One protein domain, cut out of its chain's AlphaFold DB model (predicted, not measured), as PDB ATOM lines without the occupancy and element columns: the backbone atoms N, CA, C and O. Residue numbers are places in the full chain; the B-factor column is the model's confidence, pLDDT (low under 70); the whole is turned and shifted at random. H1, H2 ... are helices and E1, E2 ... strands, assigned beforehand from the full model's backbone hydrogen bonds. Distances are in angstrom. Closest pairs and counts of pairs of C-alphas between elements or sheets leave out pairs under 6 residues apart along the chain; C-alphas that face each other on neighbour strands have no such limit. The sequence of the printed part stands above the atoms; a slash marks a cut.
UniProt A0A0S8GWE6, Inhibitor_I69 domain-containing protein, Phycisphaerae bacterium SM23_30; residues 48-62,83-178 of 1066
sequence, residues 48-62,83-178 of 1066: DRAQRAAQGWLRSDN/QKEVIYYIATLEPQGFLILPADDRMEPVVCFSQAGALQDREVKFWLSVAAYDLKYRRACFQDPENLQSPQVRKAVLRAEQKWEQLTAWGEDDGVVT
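Overview. This is residues 48 to 62 and 83 to 178 of the 1066 residues of the protein "Inhibitor_I69 domain-containing protein" of Phycisphaerae bacterium SM23_30 (UniProt A0A0S8GWE6). A small three-stranded sheet sits in the wide end of a V made by the two long helices H2 and H4, with short H3 at its point. H2 packs along one face of the sheet and H1 on the other, making three layers, while the end of H4 crosses H1. The 111 printed residues include, in order, H1 E1 E2 E3 H2 H3 H4, a mixed class. The sheet E1 E2 E3 is a meander, each strand the antiparallel neighbour of the one before. The whole is compact, with a radius of gyration of the C-alphas of 14.9 A and spans of 44 by 34 by 26 A.

Arrangement. Start at H1, residues 48 to 59, on the sheet of E1, residues 85 to 93, E2, 98 to 102, and E3, 112 to 114; its height over the sheet is 9.4 A, and C-alphas 50 and 101 are its closest to E2, 6.6 A. In hairpin E1 and E2, find N 89 and O 101 at 2.8 A; in hairpin E2 and E3, N 100 and O 112 at 2.9 A, both within hydrogen-bond range. On the opposite face from H1, H2, residues 122 to 143, runs along the strands, its closest C-alphas to E1 being 132 and 87, 6.5 A. H3, residues 145 to 148, is close but not clearly touching H4, residues 151 to 170: closest C-alphas 148 and 154, 5.7 A. H4 touches H1 with residues 164 to 170 alone, about perpendicular at 85 degrees; closest C-alphas 168 and 53, 4.2 A. H2 and H4 are only just apart, at 8.1 A. Every O i to N i+4 pair is within range in H1 and H4, and 17 of 18 in H2; H3 is too short for one.

Along the chain. Find C-alpha 48 at (6.650, -8.942, -32.586), where H1 begins its 16.5 A. E1 spans 24.0 A, H2 32.0 A and H4 28.9 A, ending at C-alpha 170, (3.750, -7.324, -19.944).

Size, cuts and confidence. Residues 63 to 82 are cut out, leaving 41.0 A between C-alphas 62 and 83. Of the links printed whole, none is long. Mean pLDDT of the printed part is 77.0; 24 residues are under 70, among them 145 to 153 and 173 to 178.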
ATOM      1  N   ASP A  48       7.634  -9.585 -33.458       86.50
ATOM      2  CA  ASP A  48       6.650  -8.942 -32.586       86.50
ATOM      3  C   ASP A  48       6.621  -9.555 -31.171       86.50
ATOM      4  O   ASP A  48       6.676  -8.838 -30.173       86.50
ATOM      5  N   ARG A  49       6.655 -10.893 -31.068       89.88
ATOM      6  CA  ARG A  49       6.741 -11.600 -29.777       89.88
ATOM      7  C   ARG A  49       8.077 -11.333 -29.081       89.88
ATOM      8  O   ARG A  49       8.089 -11.072 -27.884       89.88
ATOM      9  N   ALA A  50       9.187 -11.349 -29.823       89.50
ATOM     10  CA  ALA A  50      10.507 -11.015 -29.288       89.50
ATOM     11  C   ALA A  50      10.577  -9.557 -28.803       89.50
ATOM     12  O   ALA A  50      11.138  -9.285 -27.745       89.50
ATOM     13  N   GLN A  51       9.969  -8.620 -29.535       89.44
ATOM     14  CA  GLN A  51       9.884  -7.222 -29.124       89.44
ATOM     15  C   GLN A  51       9.079  -7.063 -27.834       89.44
ATOM     16  O   GLN A  51       9.578  -6.439 -26.899       89.44
ATOM     17  N   ARG A  52       7.889  -7.668 -27.746       87.12
ATOM     18  CA  ARG A  52       7.070  -7.630 -26.527       87.12
ATOM     19  C   ARG A  52       7.775  -8.267 -25.335       87.12
ATOM     20  O   ARG A  52       7.816  -7.660 -24.276       87.12
ATOM     21  N   ALA A  53       8.393  -9.435 -25.508       88.62
ATOM     22  CA  ALA A  53       9.143 -10.086 -24.435       88.62
ATOM     23  C   ALA A  53      10.327  -9.229 -23.953       88.62
ATOM     24  O   ALA A  53      10.539  -9.096 -22.750       88.62
ATOM     25  N   ALA A  54      11.059  -8.588 -24.872       87.56
ATOM     26  CA  ALA A  54      12.120  -7.643 -24.527       87.56
ATOM     27  C   ALA A  54      11.579  -6.410 -23.777       87.56
ATOM     28  O   ALA A  54      12.200  -5.953 -22.821       87.56
ATOM     29  N   GLN A  55      10.414  -5.885 -24.175       83.31
ATOM     30  CA  GLN A  55       9.757  -4.771 -23.481       83.31
ATOM     31  C   GLN A  55       9.288  -5.179 -22.084       83.31
ATOM     32  O   GLN A  55       9.549  -4.456 -21.128       83.31
ATOM     33  N   GLY A  56       8.639  -6.339 -21.955       82.44
ATOM     34  CA  GLY A  56       8.208  -6.887 -20.673       82.44
ATOM     35  C   GLY A  56       9.381  -7.160 -19.737       82.44
ATOM     36  O   GLY A  56       9.281  -6.878 -18.550       82.44
ATOM     37  N   TRP A  57      10.519  -7.618 -20.269       84.56
ATOM     38  CA  TRP A  57      11.749  -7.814 -19.496       84.56
ATOM     39  C   TRP A  57      12.344  -6.496 -18.988       84.56
ATOM     40  O   TRP A  57      12.793  -6.416 -17.855       84.56
ATOM     41  N   LEU A  58      12.308  -5.422 -19.781       79.12
ATOM     42  CA  LEU A  58      12.739  -4.095 -19.313       79.12
ATOM     43  C   LEU A  58      11.783  -3.481 -18.268       79.12
ATOM     44  O   LEU A  58      12.158  -2.519 -17.600       79.12
ATOM     45  N   ARG A  59      10.555  -4.010 -18.147       75.31
ATOM     46  CA  ARG A  59       9.500  -3.556 -17.221       75.31
ATOM     47  C   ARG A  59       9.351  -4.429 -15.965       75.31
ATOM     48  O   ARG A  59       8.576  -4.067 -15.087       75.31
ATOM     49  N   SER A  60      10.022  -5.577 -15.886       71.44
ATOM     50  CA  SER A  60       9.733  -6.645 -14.913       71.44
ATOM     51  C   SER A  60      10.232  -6.399 -13.481       71.44
ATOM     52  O   SER A  60       9.926  -7.203 -12.603       71.44
ATOM     53  N   ASP A  61      10.987  -5.331 -13.219       64.56
ATOM     54  CA  ASP A  61      11.548  -4.998 -11.899       64.56
ATOM     55  C   ASP A  61      11.341  -3.501 -11.604       64.56
ATOM     56  O   ASP A  61      11.129  -2.750 -12.544       64.56
ATOM     57  N   ASN A  62      11.306  -3.062 -10.335       52.56
ATOM     58  CA  ASN A  62      10.933  -1.705  -9.873       52.56
ATOM     59  C   ASN A  62      11.760  -1.147  -8.687       52.56
ATOM     60  O   ASN A  62      11.352  -0.160  -8.064       52.56
ATOM     61  N   GLN A  83      20.521 -21.274 -43.895       46.28
ATOM     62  CA  GLN A  83      19.388 -21.493 -44.825       46.28
ATOM     63  C   GLN A  83      18.033 -20.873 -44.386       46.28
ATOM     64  O   GLN A  83      17.054 -21.575 -44.173       46.28
ATOM     65  N   LYS A  84      17.944 -19.539 -44.317       55.66
ATOM     66  CA  LYS A  84      16.738 -18.728 -44.040       55.66
ATOM     67  C   LYS A  84      16.052 -18.943 -42.678       55.66
ATOM     68  O   LYS A  84      15.002 -18.345 -42.463       55.66
ATOM     69  N   GLU A  85      16.627 -19.709 -41.756       71.00
ATOM     70  CA  GLU A  85      16.086 -19.902 -40.404       71.00
ATOM     71  C   GLU A  85      16.613 -18.826 -39.435       71.00
ATOM     72  O   GLU A  85      17.802 -18.500 -39.439       71.00
ATOM     73  N   VAL A  86      15.737 -18.253 -38.602       82.94
ATOM     74  CA  VAL A  86      16.126 -17.290 -37.557       82.94
ATOM     75  C   VAL A  86      16.502 -18.058 -36.286       82.94
ATOM     76  O   VAL A  86      15.746 -18.906 -35.803       82.94
ATOM     77  N   ILE A  87      17.685 -17.783 -35.733       83.56
ATOM     78  CA  ILE A  87      18.151 -18.445 -34.499       83.56
ATOM     79  C   ILE A  87      17.749 -17.629 -33.275       83.56
ATOM     80  O   ILE A  87      17.296 -18.184 -32.276       83.56
ATOM     81  N   TYR A  88      17.905 -16.311 -33.363       90.31
ATOM     82  CA  TYR A  88      17.597 -15.371 -32.297       90.31
ATOM     83  C   TYR A  88      17.356 -13.970 -32.863       90.31
ATOM     84  O   TYR A  88      17.625 -13.687 -34.035       90.31
ATOM     85  N   TYR A  89      16.858 -13.094 -32.003       91.44
ATOM     86  CA  TYR A  89      16.611 -11.688 -32.257       91.44
ATOM     87  C   TYR A  89      17.526 -10.827 -31.398       91.44
ATOM     88  O   TYR A  89      17.801 -11.144 -30.240       91.44
ATOM     89  N   ILE A  90      17.973  -9.713 -31.968       90.19
ATOM     90  CA  ILE A  90      18.741  -8.691 -31.264       90.19
ATOM     91  C   ILE A  90      17.831  -7.492 -31.064       90.19
ATOM     92  O   ILE A  90      17.461  -6.845 -32.045       90.19
ATOM     93  N   ALA A  91      17.488  -7.180 -29.818       88.88
ATOM     94  CA  ALA A  91      16.800  -5.940 -29.485       88.88
ATOM     95  C   ALA A  91      17.848  -4.874 -29.138       88.88
ATOM     96  O   ALA A  91      18.502  -4.959 -28.100       88.88
ATOM     97  N   THR A  92      18.052  -3.890 -30.018       86.50
ATOM     98  CA  THR A  92      18.970  -2.770 -29.760       86.50
ATOM     99  C   THR A  92      18.342  -1.768 -28.813       86.50
ATOM    100  O   THR A  92      17.135  -1.535 -28.862       86.50
ATOM    101  N   LEU A  93      19.173  -1.111 -28.018       81.75
ATOM    102  CA  LEU A  93      18.742  -0.170 -26.993       81.75
ATOM    103  C   LEU A  93      19.247   1.226 -27.359       81.75
ATOM    104  O   LEU A  93      20.373   1.378 -27.831       81.75
ATOM    105  N   GLU A  94      18.413   2.243 -27.171       75.81
ATOM    106  CA  GLU A  94      18.793   3.644 -27.378       75.81
ATOM    107  C   GLU A  94      19.215   4.274 -26.039       75.81
ATOM    108  O   GLU A  94      18.536   4.054 -25.040       75.81
ATOM    109  N   PRO A  95      20.319   5.046 -25.966       70.62
ATOM    110  CA  PRO A  95      21.234   5.395 -27.057       70.62
ATOM    111  C   PRO A  95      22.251   4.294 -27.435       70.62
ATOM    112  O   PRO A  95      22.834   4.381 -28.513       70.62
ATOM    113  N   GLN A  96      22.486   3.284 -26.586       76.19
ATOM    114  CA  GLN A  96      23.390   2.154 -26.869       76.19
ATOM    115  C   GLN A  96      23.082   0.915 -26.004       76.19
ATOM    116  O   GLN A  96      22.506   1.035 -24.917       76.19
ATOM    117  N   GLY A  97      23.530  -0.261 -26.459       81.56
ATOM    118  CA  GLY A  97      23.332  -1.559 -25.802       81.56
ATOM    119  C   GLY A  97      22.436  -2.512 -26.600       81.56
ATOM    120  O   GLY A  97      21.870  -2.146 -27.637       81.56
ATOM    121  N   PHE A  98      22.318  -3.752 -26.126       85.38
ATOM    122  CA  PHE A  98      21.513  -4.781 -26.789       85.38
ATOM    123  C   PHE A  98      21.058  -5.896 -25.835       85.38
ATOM    124  O   PHE A  98      21.699  -6.153 -24.816       85.38
ATOM    125  N   LEU A  99      19.969  -6.571 -26.216       89.12
ATOM    126  CA  LEU A  99      19.491  -7.839 -25.655       89.12
ATOM    127  C   LEU A  99      19.520  -8.920 -26.747       89.12
ATOM    128  O   LEU A  99      19.216  -8.628 -27.907       89.12
ATOM    129  N   ILE A 100      19.827 -10.162 -26.374       89.88
ATOM    130  CA  ILE A 100      19.742 -11.342 -27.244       89.88
ATOM    131  C   ILE A 100      18.590 -12.231 -26.770       89.88
ATOM    132  O   ILE A 100      18.613 -12.723 -25.638       89.88
ATOM    133  N   LEU A 101      17.611 -12.452 -27.652       92.44
ATOM    134  CA  LEU A 101      16.413 -13.250 -27.391       92.44
ATOM    135  C   LEU A 101      16.330 -14.449 -28.343       92.44
ATOM    136  O   LEU A 101      16.273 -14.234 -29.556       92.44
ATOM    137  N   PRO A 102      16.296 -15.699 -27.858       91.00
ATOM    138  CA  PRO A 102      16.179 -16.872 -28.721       91.00
ATOM    139  C   PRO A 102      14.901 -16.863 -29.565       91.00
ATOM    140  O   PRO A 102      13.859 -16.381 -29.134       91.00
ATOM    141  N   ALA A 103      14.951 -17.448 -30.764       89.88
ATOM    142  CA  ALA A 103      13.762 -17.654 -31.598       89.88
ATOM    143  C   ALA A 103      13.035 -18.986 -31.287       89.88
ATOM    144  O   ALA A 103      12.325 -19.517 -32.136       89.88
ATOM    145  N   ASP A 104      13.259 -19.549 -30.096       88.38
ATOM    146  CA  ASP A 104      12.688 -20.804 -29.593       88.38
ATOM    147  C   ASP A 104      12.249 -20.572 -28.140       88.38
ATOM    148  O   ASP A 104      13.075 -20.216 -27.297       88.38
ATOM    149  N   ASP A 105      10.955 -20.726 -27.851       88.94
ATOM    150  CA  ASP A 105      10.370 -20.370 -26.553       88.94
ATOM    151  C   ASP A 105      10.581 -21.409 -25.445       88.94
ATOM    152  O   ASP A 105      10.172 -21.202 -24.305       88.94
ATOM    153  N   ARG A 106      11.298 -22.493 -25.747       84.75
ATOM    154  CA  ARG A 106      11.758 -23.478 -24.759       84.75
ATOM    155  C   ARG A 106      13.047 -23.036 -24.051       84.75
ATOM    156  O   ARG A 106      13.526 -23.727 -23.153       84.75
ATOM    157  N   MET A 107      13.623 -21.901 -24.460       86.44
ATOM    158  CA  MET A 107      14.810 -21.269 -23.871       86.44
ATOM    159  C   MET A 107      14.458 -20.035 -23.052       86.44
ATOM    160  O   MET A 107      13.472 -19.365 -23.337       86.44
ATOM    161  N   GLU A 108      15.329 -19.672 -22.109       86.38
ATOM    162  CA  GLU A 108      15.230 -18.402 -21.385       86.38
ATOM    163  C   GLU A 108      15.066 -17.203 -22.349       86.38
ATOM    164  O   GLU A 108      15.863 -17.072 -23.284       86.38
ATOM    165  N   PRO A 109      14.069 -16.315 -22.138       88.44
ATOM    166  CA  PRO A 109      13.733 -15.257 -23.095       88.44
ATOM    167  C   PRO A 109      14.847 -14.252 -23.382       88.44
ATOM    168  O   PRO A 109      14.936 -13.736 -24.492       88.44
ATOM    169  N   VAL A 110      15.704 -13.974 -22.398       89.56
ATOM    170  CA  VAL A 110      16.870 -13.094 -22.538       89.56
ATOM    171  C   VAL A 110      18.098 -13.871 -22.092       89.56
ATOM    172  O   VAL A 110      18.268 -14.139 -20.907       89.56
ATOM    173  N   VAL A 111      18.966 -14.245 -23.030       87.75
ATOM    174  CA  VAL A 111      20.164 -15.054 -22.723       87.75
ATOM    175  C   VAL A 111      21.420 -14.216 -22.530       87.75
ATOM    176  O   VAL A 111      22.365 -14.658 -21.886       87.75
ATOM    177  N   CYS A 112      21.442 -13.003 -23.073       88.00
ATOM    178  CA  CYS A 112      22.577 -12.100 -22.977       88.00
ATOM    179  C   CYS A 112      22.097 -10.656 -23.076       88.00
ATOM    180  O   CYS A 112      21.204 -10.347 -23.873       88.00
ATOM    181  N   PHE A 113      22.709  -9.776 -22.291       88.56
ATOM    182  CA  PHE A 113      22.508  -8.342 -22.412       88.56
ATOM    183  C   PHE A 113      23.788  -7.551 -22.148       88.56
ATOM    184  O   PHE A 113      24.669  -7.967 -21.392       88.56
ATOM    185  N   SER A 114      23.870  -6.376 -22.770       84.38
ATOM    186  CA  SER A 114      24.947  -5.416 -22.541       84.38
ATOM    187  C   SER A 114      24.435  -3.987 -22.463       84.38
ATOM    188  O   SER A 114      23.524  -3.575 -23.187       84.38
ATOM    189  N   GLN A 115      25.088  -3.209 -21.604       75.31
ATOM    190  CA  GLN A 115      24.823  -1.787 -21.420       75.31
ATOM    191  C   GLN A 115      25.554  -0.891 -22.426       75.31
ATOM    192  O   GLN A 115      25.239   0.300 -22.490       75.31
ATOM    193  N   ALA A 116      26.531  -1.428 -23.156       71.38
ATOM    194  CA  ALA A 116      27.420  -0.690 -24.044       71.38
ATOM    195  C   ALA A 116      27.695  -1.484 -25.330       71.38
ATOM    196  O   ALA A 116      27.445  -2.684 -25.409       71.38
ATOM    197  N   GLY A 117      28.231  -0.800 -26.339       69.50
ATOM    198  CA  GLY A 117      28.575  -1.398 -27.627       69.50
ATOM    199  C   GLY A 117      27.516  -1.155 -28.698       69.50
ATOM    200  O   GLY A 117      26.306  -1.214 -28.457       69.50
ATOM    201  N   ALA A 118      27.999  -0.864 -29.901       68.12
ATOM    202  CA  ALA A 118      27.182  -0.730 -31.094       68.12
ATOM    203  C   ALA A 118      27.249  -2.029 -31.906       68.12
ATOM    204  O   ALA A 118      28.293  -2.668 -31.982       68.12
ATOM    205  N   LEU A 119      26.168  -2.402 -32.602       69.38
ATOM    206  CA  LEU A 119      26.171  -3.602 -33.461       69.38
ATOM    207  C   LEU A 119      27.240  -3.571 -34.568       69.38
ATOM    208  O   LEU A 119      27.532  -4.596 -35.188       69.38
ATOM    209  N   GLN A 120      27.798  -2.395 -34.868       67.31
ATOM    210  CA  GLN A 120      28.880  -2.261 -35.836       67.31
ATOM    211  C   GLN A 120      30.252  -2.653 -35.265       67.31
ATOM    212  O   GLN A 120      31.135  -2.988 -36.064       67.31
ATOM    213  N   ASP A 121      30.411  -2.664 -33.938       70.50
ATOM    214  CA  ASP A 121      31.661  -2.989 -33.251       70.50
ATOM    215  C   ASP A 121      32.069  -4.438 -33.537       70.50
ATOM    216  O   ASP A 121      31.251  -5.365 -33.520       70.50
ATOM    217  N   ARG A 122      33.358  -4.648 -33.822       70.12
ATOM    218  CA  ARG A 122      33.905  -5.978 -34.136       70.12
ATOM    219  C   ARG A 122      33.721  -6.936 -32.957       70.12
ATOM    220  O   ARG A 122      33.421  -8.106 -33.158       70.12
ATOM    221  N   GLU A 123      33.874  -6.409 -31.751       74.81
ATOM    222  CA  GLU A 123      33.770  -7.091 -30.465       74.81
ATOM    223  C   GLU A 123      32.341  -7.591 -30.209       74.81
ATOM    224  O   GLU A 123      32.137  -8.712 -29.752       74.81
ATOM    225  N   VAL A 124      31.334  -6.790 -30.578       72.44
ATOM    226  CA  VAL A 124      29.920  -7.179 -30.472       72.44
ATOM    227  C   VAL A 124      29.589  -8.270 -31.491       72.44
ATOM    228  O   VAL A 124      28.876  -9.212 -31.161       72.44
ATOM    229  N   LYS A 125      30.155  -8.219 -32.706       73.69
ATOM    230  CA  LYS A 125      29.947  -9.262 -33.730       73.69
ATOM    231  C   LYS A 125      30.444 -10.645 -33.307       73.69
ATOM    232  O   LYS A 125      29.823 -11.623 -33.704       73.69
ATOM    233  N   PHE A 126      31.502 -10.721 -32.497       75.94
ATOM    234  CA  PHE A 126      31.950 -11.984 -31.902       75.94
ATOM    235  C   PHE A 126      30.900 -12.558 -30.938       75.94
ATOM    236  O   PHE A 126      30.576 -13.735 -30.979       75.94
ATOM    237  N   TRP A 127      30.272 -11.725 -30.106       73.38
ATOM    238  CA  TRP A 127      29.177 -12.207 -29.258       73.38
ATOM    239  C   TRP A 127      27.969 -12.684 -30.058       73.38
ATOM    240  O   TRP A 127      27.314 -13.651 -29.674       73.38
ATOM    241  N   LEU A 128      27.689 -12.032 -31.185       76.06
ATOM    242  CA  LEU A 128      26.627 -12.462 -32.084       76.06
ATOM    243  C   LEU A 128      26.926 -13.834 -32.720       76.06
ATOM    244  O   LEU A 128      25.988 -14.613 -32.917       76.06
ATOM    245  N   SER A 129      28.189 -14.170 -33.010       76.69
ATOM    246  CA  SER A 129      28.559 -15.523 -33.448       76.69
ATOM    247  C   SER A 129      28.478 -16.527 -32.304       76.69
ATOM    248  O   SER A 129      27.761 -17.516 -32.447       76.69
ATOM    249  N   VAL A 130      29.088 -16.245 -31.151       77.81
ATOM    250  CA  VAL A 130      29.041 -17.124 -29.965       77.81
ATOM    251  C   VAL A 130      27.601 -17.458 -29.561       77.81
ATOM    252  O   VAL A 130      27.256 -18.632 -29.418       77.81
ATOM    253  N   ALA A 131      26.726 -16.453 -29.468       80.62
ATOM    254  CA  ALA A 131      25.311 -16.660 -29.163       80.62
ATOM    255  C   ALA A 131      24.586 -17.455 -30.262       80.62
ATOM    256  O   ALA A 131      23.706 -18.259 -29.963       80.62
ATOM    257  N   ALA A 132      24.952 -17.282 -31.539       79.88
ATOM    258  CA  ALA A 132      24.385 -18.087 -32.621       79.88
ATOM    259  C   ALA A 132      24.718 -19.573 -32.458       79.88
ATOM    260  O   ALA A 132      23.851 -20.412 -32.701       79.88
ATOM    261  N   TYR A 133      25.953 -19.899 -32.073       77.25
ATOM    262  CA  TYR A 133      26.367 -21.275 -31.820       77.25
ATOM    263  C   TYR A 133      25.662 -21.832 -30.580       77.25
ATOM    264  O   TYR A 133      24.930 -22.811 -30.716       77.25
ATOM    265  N   ASP A 134      25.760 -21.164 -29.425       80.50
ATOM    266  CA  ASP A 134      25.073 -21.561 -28.181       80.50
ATOM    267  C   ASP A 134      23.580 -21.859 -28.421       80.50
ATOM    268  O   ASP A 134      23.087 -22.951 -28.135       80.50
ATOM    269  N   LEU A 135      22.854 -20.933 -29.055       82.69
ATOM    270  CA  LEU A 135      21.408 -21.066 -29.242       82.69
ATOM    271  C   LEU A 135      21.007 -22.121 -30.277       82.69
ATOM    272  O   LEU A 135      19.993 -22.795 -30.083       82.69
ATOM    273  N   LYS A 136      21.795 -22.339 -31.341       79.12
ATOM    274  CA  LYS A 136      21.593 -23.499 -32.233       79.12
ATOM    275  C   LYS A 136      21.694 -24.811 -31.453       79.12
ATOM    276  O   LYS A 136      20.935 -25.739 -31.720       79.12
ATOM    277  N   TYR A 137      22.605 -24.885 -30.486       75.06
ATOM    278  CA  TYR A 137      22.840 -26.102 -29.712       75.06
ATOM    279  C   TYR A 137      21.805 -26.326 -28.620       75.06
ATOM    280  O   TYR A 137      21.270 -27.431 -28.519       75.06
ATOM    281  N   ARG A 138      21.418 -25.284 -27.875       80.00
ATOM    282  CA  ARG A 138      20.264 -25.372 -26.965       80.00
ATOM    283  C   ARG A 138      19.024 -25.851 -27.721       80.00
ATOM    284  O   ARG A 138      18.302 -26.708 -27.226       80.00
ATOM    285  N   ARG A 139      18.816 -25.360 -28.954       80.94
ATOM    286  CA  ARG A 139      17.682 -25.749 -29.811       80.94
ATOM    287  C   ARG A 139      17.745 -27.233 -30.155       80.94
ATOM    288  O   ARG A 139      16.731 -27.913 -30.033       80.94
ATOM    289  N   ALA A 140      18.924 -27.730 -30.531       75.75
ATOM    290  CA  ALA A 140      19.141 -29.144 -30.829       75.75
ATOM    291  C   ALA A 140      18.856 -30.046 -29.615       75.75
ATOM    292  O   ALA A 140      18.209 -31.078 -29.770       75.75
ATOM    293  N   CYS A 141      19.242 -29.631 -28.401       72.69
ATOM    294  CA  CYS A 141      18.955 -30.389 -27.178       72.69
ATOM    295  C   CYS A 141      17.447 -30.588 -26.955       72.69
ATOM    296  O   CYS A 141      17.015 -31.691 -26.632       72.69
ATOM    297  N   PHE A 142      16.630 -29.559 -27.198       73.19
ATOM    298  CA  PHE A 142      15.171 -29.675 -27.090       73.19
ATOM    299  C   PHE A 142      14.514 -30.384 -28.281       73.19
ATOM    300  O   PHE A 142      13.331 -30.707 -28.224       73.19
ATOM    301  N   GLN A 143      15.224 -30.577 -29.391       73.44
ATOM    302  CA  GLN A 143      14.725 -31.333 -30.544       73.44
ATOM    303  C   GLN A 143      14.974 -32.839 -30.404       73.44
ATOM    304  O   GLN A 143      14.336 -33.616 -31.113       73.44
ATOM    305  N   ASP A 144      15.857 -33.249 -29.491       72.25
ATOM    306  CA  ASP A 144      16.110 -34.649 -29.171       72.25
ATOM    307  C   ASP A 144      15.044 -35.194 -28.191       72.25
ATOM    308  O   ASP A 144      14.964 -34.742 -27.039       72.25
ATOM    309  N   PRO A 145      14.226 -36.180 -28.609       67.88
ATOM    310  CA  PRO A 145      13.211 -36.784 -27.754       67.88
ATOM    311  C   PRO A 145      13.778 -37.455 -26.497       67.88
ATOM    312  O   PRO A 145      13.064 -37.521 -25.497       67.88
ATOM    313  N   GLU A 146      15.022 -37.947 -26.517       69.06
ATOM    314  CA  GLU A 146      15.645 -38.598 -25.355       69.06
ATOM    315  C   GLU A 146      15.970 -37.576 -24.256       69.06
ATOM    316  O   GLU A 146      15.702 -37.816 -23.079       69.06
ATOM    317  N   ASN A 147      16.433 -36.378 -24.633       67.69
ATOM    318  CA  ASN A 147      16.727 -35.304 -23.679       67.69
ATOM    319  C   ASN A 147      15.455 -34.710 -23.050       67.69
ATOM    320  O   ASN A 147      15.466 -34.350 -21.874       67.69
ATOM    321  N   LEU A 148      14.330 -34.661 -23.773       65.62
ATOM    322  CA  LEU A 148      13.041 -34.202 -23.224       65.62
ATOM    323  C   LEU A 148      12.393 -35.190 -22.237       65.62
ATOM    324  O   LEU A 148      11.483 -34.809 -21.494       65.62
ATOM    325  N   GLN A 149      12.867 -36.439 -22.187       66.38
ATOM    326  CA  GLN A 149      12.480 -37.384 -21.136       66.38
ATOM    327  C   GLN A 149      13.179 -37.092 -19.801       66.38
ATOM    328  O   GLN A 149      12.693 -37.545 -18.763       66.38
ATOM    329  N   SER A 150      14.256 -36.293 -19.795       64.50
ATOM    330  CA  SER A 150      14.912 -35.836 -18.567       64.50
ATOM    331  C   SER A 150      13.989 -34.899 -17.769       64.50
ATOM    332  O   SER A 150      13.605 -33.834 -18.272       64.50
ATOM    333  N   PRO A 151      13.652 -35.230 -16.505       62.50
ATOM    334  CA  PRO A 151      12.830 -34.370 -15.652       62.50
ATOM    335  C   PRO A 151      13.396 -32.951 -15.489       62.50
ATOM    336  O   PRO A 151      12.639 -31.980 -15.424       62.50
ATOM    337  N   GLN A 152      14.724 -32.816 -15.456       61.91
ATOM    338  CA  GLN A 152      15.431 -31.546 -15.302       61.91
ATOM    339  C   GLN A 152      15.253 -30.652 -16.533       61.91
ATOM    340  O   GLN A 152      14.882 -29.485 -16.399       61.91
ATOM    341  N   VAL A 153      15.460 -31.212 -17.729       67.88
ATOM    342  CA  VAL A 153      15.293 -30.494 -19.004       67.88
ATOM    343  C   VAL A 153      13.833 -30.082 -19.179       67.88
ATOM    344  O   VAL A 153      13.543 -28.925 -19.467       67.88
ATOM    345  N   ARG A 154      12.893 -30.989 -18.895       70.62
ATOM    346  CA  ARG A 154      11.449 -30.730 -18.977       70.62
ATOM    347  C   ARG A 154      10.994 -29.598 -18.053       70.62
ATOM    348  O   ARG A 154      10.209 -28.750 -18.469       70.62
ATOM    349  N   LYS A 155      11.506 -29.549 -16.819       66.75
ATOM    350  CA  LYS A 155      11.213 -28.464 -15.867       66.75
ATOM    351  C   LYS A 155      11.779 -27.119 -16.335       66.75
ATOM    352  O   LYS A 155      11.124 -26.098 -16.144       66.75
ATOM    353  N   ALA A 156      12.967 -27.113 -16.943       70.00
ATOM    354  CA  ALA A 156      13.567 -25.905 -17.507       70.00
ATOM    355  C   ALA A 156      12.756 -25.366 -18.698       70.00
ATOM    356  O   ALA A 156      12.462 -24.175 -18.734       70.00
ATOM    357  N   VAL A 157      12.317 -26.249 -19.605       77.31
ATOM    358  CA  VAL A 157      11.466 -25.885 -20.752       77.31
ATOM    359  C   VAL A 157      10.147 -25.263 -20.295       77.31
ATOM    360  O   VAL A 157       9.803 -24.180 -20.749       77.31
ATOM    361  N   LEU A 158       9.440 -25.894 -19.351       75.69
ATOM    362  CA  LEU A 158       8.159 -25.371 -18.856       75.69
ATOM    363  C   LEU A 158       8.304 -23.987 -18.202       75.69
ATOM    364  O   LEU A 158       7.457 -23.121 -18.399       75.69
ATOM    365  N   ARG A 159       9.388 -23.764 -17.447       77.00
ATOM    366  CA  ARG A 159       9.687 -22.450 -16.853       77.00
ATOM    367  C   ARG A 159       9.958 -21.395 -17.920       77.00
ATOM    368  O   ARG A 159       9.437 -20.287 -17.817       77.00
ATOM    369  N   ALA A 160      10.749 -21.742 -18.933       82.31
ATOM    370  CA  ALA A 160      11.039 -20.855 -20.049       82.31
ATOM    371  C   ALA A 160       9.762 -20.477 -20.816       82.31
ATOM    372  O   ALA A 160       9.513 -19.290 -21.020       82.31
ATOM    373  N   GLU A 161       8.918 -21.458 -21.155       84.50
ATOM    374  CA  GLU A 161       7.644 -21.247 -21.858       84.50
ATOM    375  C   GLU A 161       6.720 -20.294 -21.074       84.50
ATOM    376  O   GLU A 161       6.245 -19.299 -21.626       84.50
ATOM    377  N   GLN A 162       6.542 -20.530 -19.767       80.31
ATOM    378  CA  GLN A 162       5.750 -19.661 -18.884       80.31
ATOM    379  C   GLN A 162       6.305 -18.235 -18.819       80.31
ATOM    380  O   GLN A 162       5.557 -17.257 -18.871       80.31
ATOM    381  N   LYS A 163       7.633 -18.098 -18.744       81.81
ATOM    382  CA  LYS A 163       8.294 -16.793 -18.691       81.81
ATOM    383  C   LYS A 163       8.153 -16.032 -20.009       81.81
ATOM    384  O   LYS A 163       7.940 -14.821 -19.991       81.81
ATOM    385  N   TRP A 164       8.213 -16.718 -21.150       89.00
ATOM    386  CA  TRP A 164       7.909 -16.117 -22.450       89.00
ATOM    387  C   TRP A 164       6.485 -15.571 -22.512       89.00
ATOM    388  O   TRP A 164       6.294 -14.458 -23.003       89.00
ATOM    389  N   GLU A 165       5.494 -16.323 -22.032       85.50
ATOM    390  CA  GLU A 165       4.095 -15.877 -21.987       85.50
ATOM    391  C   GLU A 165       3.933 -14.639 -21.095       85.50
ATOM    392  O   GLU A 165       3.398 -13.623 -21.544       85.50
ATOM    393  N   GLN A 166       4.485 -14.687 -19.882       81.50
ATOM    394  CA  GLN A 166       4.430 -13.591 -18.916       81.50
ATOM    395  C   GLN A 166       5.071 -12.302 -19.450       81.50
ATOM    396  O   GLN A 166       4.438 -11.246 -19.448       81.50
ATOM    397  N   LEU A 167       6.309 -12.379 -19.952       84.62
ATOM    398  CA  LEU A 167       7.017 -11.205 -20.470       84.62
ATOM    399  C   LEU A 167       6.363 -10.660 -21.743       84.62
ATOM    400  O   LEU A 167       6.322  -9.448 -21.938       84.62
ATOM    401  N   THR A 168       5.831 -11.532 -22.606       87.75
ATOM    402  CA  THR A 168       5.098 -11.086 -23.799       87.75
ATOM    403  C   THR A 168       3.847 -10.305 -23.400       87.75
ATOM    404  O   THR A 168       3.614  -9.244 -23.973       87.75
ATOM    405  N   ALA A 169       3.091 -10.774 -22.399       81.12
ATOM    406  CA  ALA A 169       1.894 -10.092 -21.901       81.12
ATOM    407  C   ALA A 169       2.216  -8.717 -21.287       81.12
ATOM    408  O   ALA A 169       1.541  -7.730 -21.561       81.12
ATOM    409  N   TRP A 170       3.300  -8.607 -20.511       76.94
ATOM    410  CA  TRP A 170       3.750  -7.324 -19.944       76.94
ATOM    411  C   TRP A 170       4.231  -6.310 -20.996       76.94
ATOM    412  O   TRP A 170       4.281  -5.099 -20.743       76.94
ATOM    413  N   GLY A 171       4.581  -6.795 -22.186       72.81
ATOM    414  CA  GLY A 171       4.961  -5.983 -23.336       72.81
ATOM    415  C   GLY A 171       3.794  -5.452 -24.176       72.81
ATOM    416  O   GLY A 171       4.064  -4.733 -25.129       72.81
ATOM    417  N   GLU A 172       2.529  -5.782 -23.880       73.88
ATOM    418  CA  GLU A 172       1.380  -5.460 -24.755       73.88
ATOM    419  C   GLU A 172       0.929  -3.982 -24.750       73.88
ATOM    420  O   GLU A 172       0.158  -3.590 -25.622       73.88
ATOM    421  N   ASP A 173       1.404  -3.147 -23.819       59.38
ATOM    422  CA  ASP A 173       1.000  -1.731 -23.717       59.38
ATOM    423  C   ASP A 173       1.945  -0.772 -24.485       59.38
ATOM    424  O   ASP A 173       3.147  -0.724 -24.195       59.38
ATOM    425  N   ASP A 174       1.385   0.032 -25.403       53.59
ATOM    426  CA  ASP A 174       2.056   1.010 -26.292       53.59
ATOM    427  C   ASP A 174       2.548   2.288 -25.569       53.59
ATOM    428  O   ASP A 174       3.107   3.201 -26.189       53.59
ATOM    429  N   GLY A 175       2.327   2.394 -24.256       55.09
ATOM    430  CA  GLY A 175       2.768   3.525 -23.439       55.09
ATOM    431  C   GLY A 175       4.291   3.737 -23.427       55.09
ATOM    432  O   GLY A 175       5.082   2.799 -23.557       55.09
ATOM    433  N   VAL A 176       4.715   4.996 -23.229       53.66
ATOM    434  CA  VAL A 176       6.131   5.370 -23.041       53.66
ATOM    435  C   VAL A 176       6.726   4.516 -21.921       53.66
ATOM    436  O   VAL A 176       6.340   4.644 -20.763       53.66
ATOM    437  N   VAL A 177       7.661   3.632 -22.273       52.22
ATOM    438  CA  VAL A 177       8.414   2.825 -21.312       52.22
ATOM    439  C   VAL A 177       9.256   3.783 -20.468       52.22
ATOM    440  O   VAL A 177      10.202   4.362 -20.990       52.22
ATOM    441  N   THR A 178       8.958   3.958 -19.180       53.50
ATOM    442  CA  THR A 178       9.969   4.441 -18.225       53.50
ATOM    443  C   THR A 178      10.964   3.311 -18.023       53.50
ATOM    444  O   THR A 178      10.785   2.454 -17.161       53.50
TER     445      THR A 178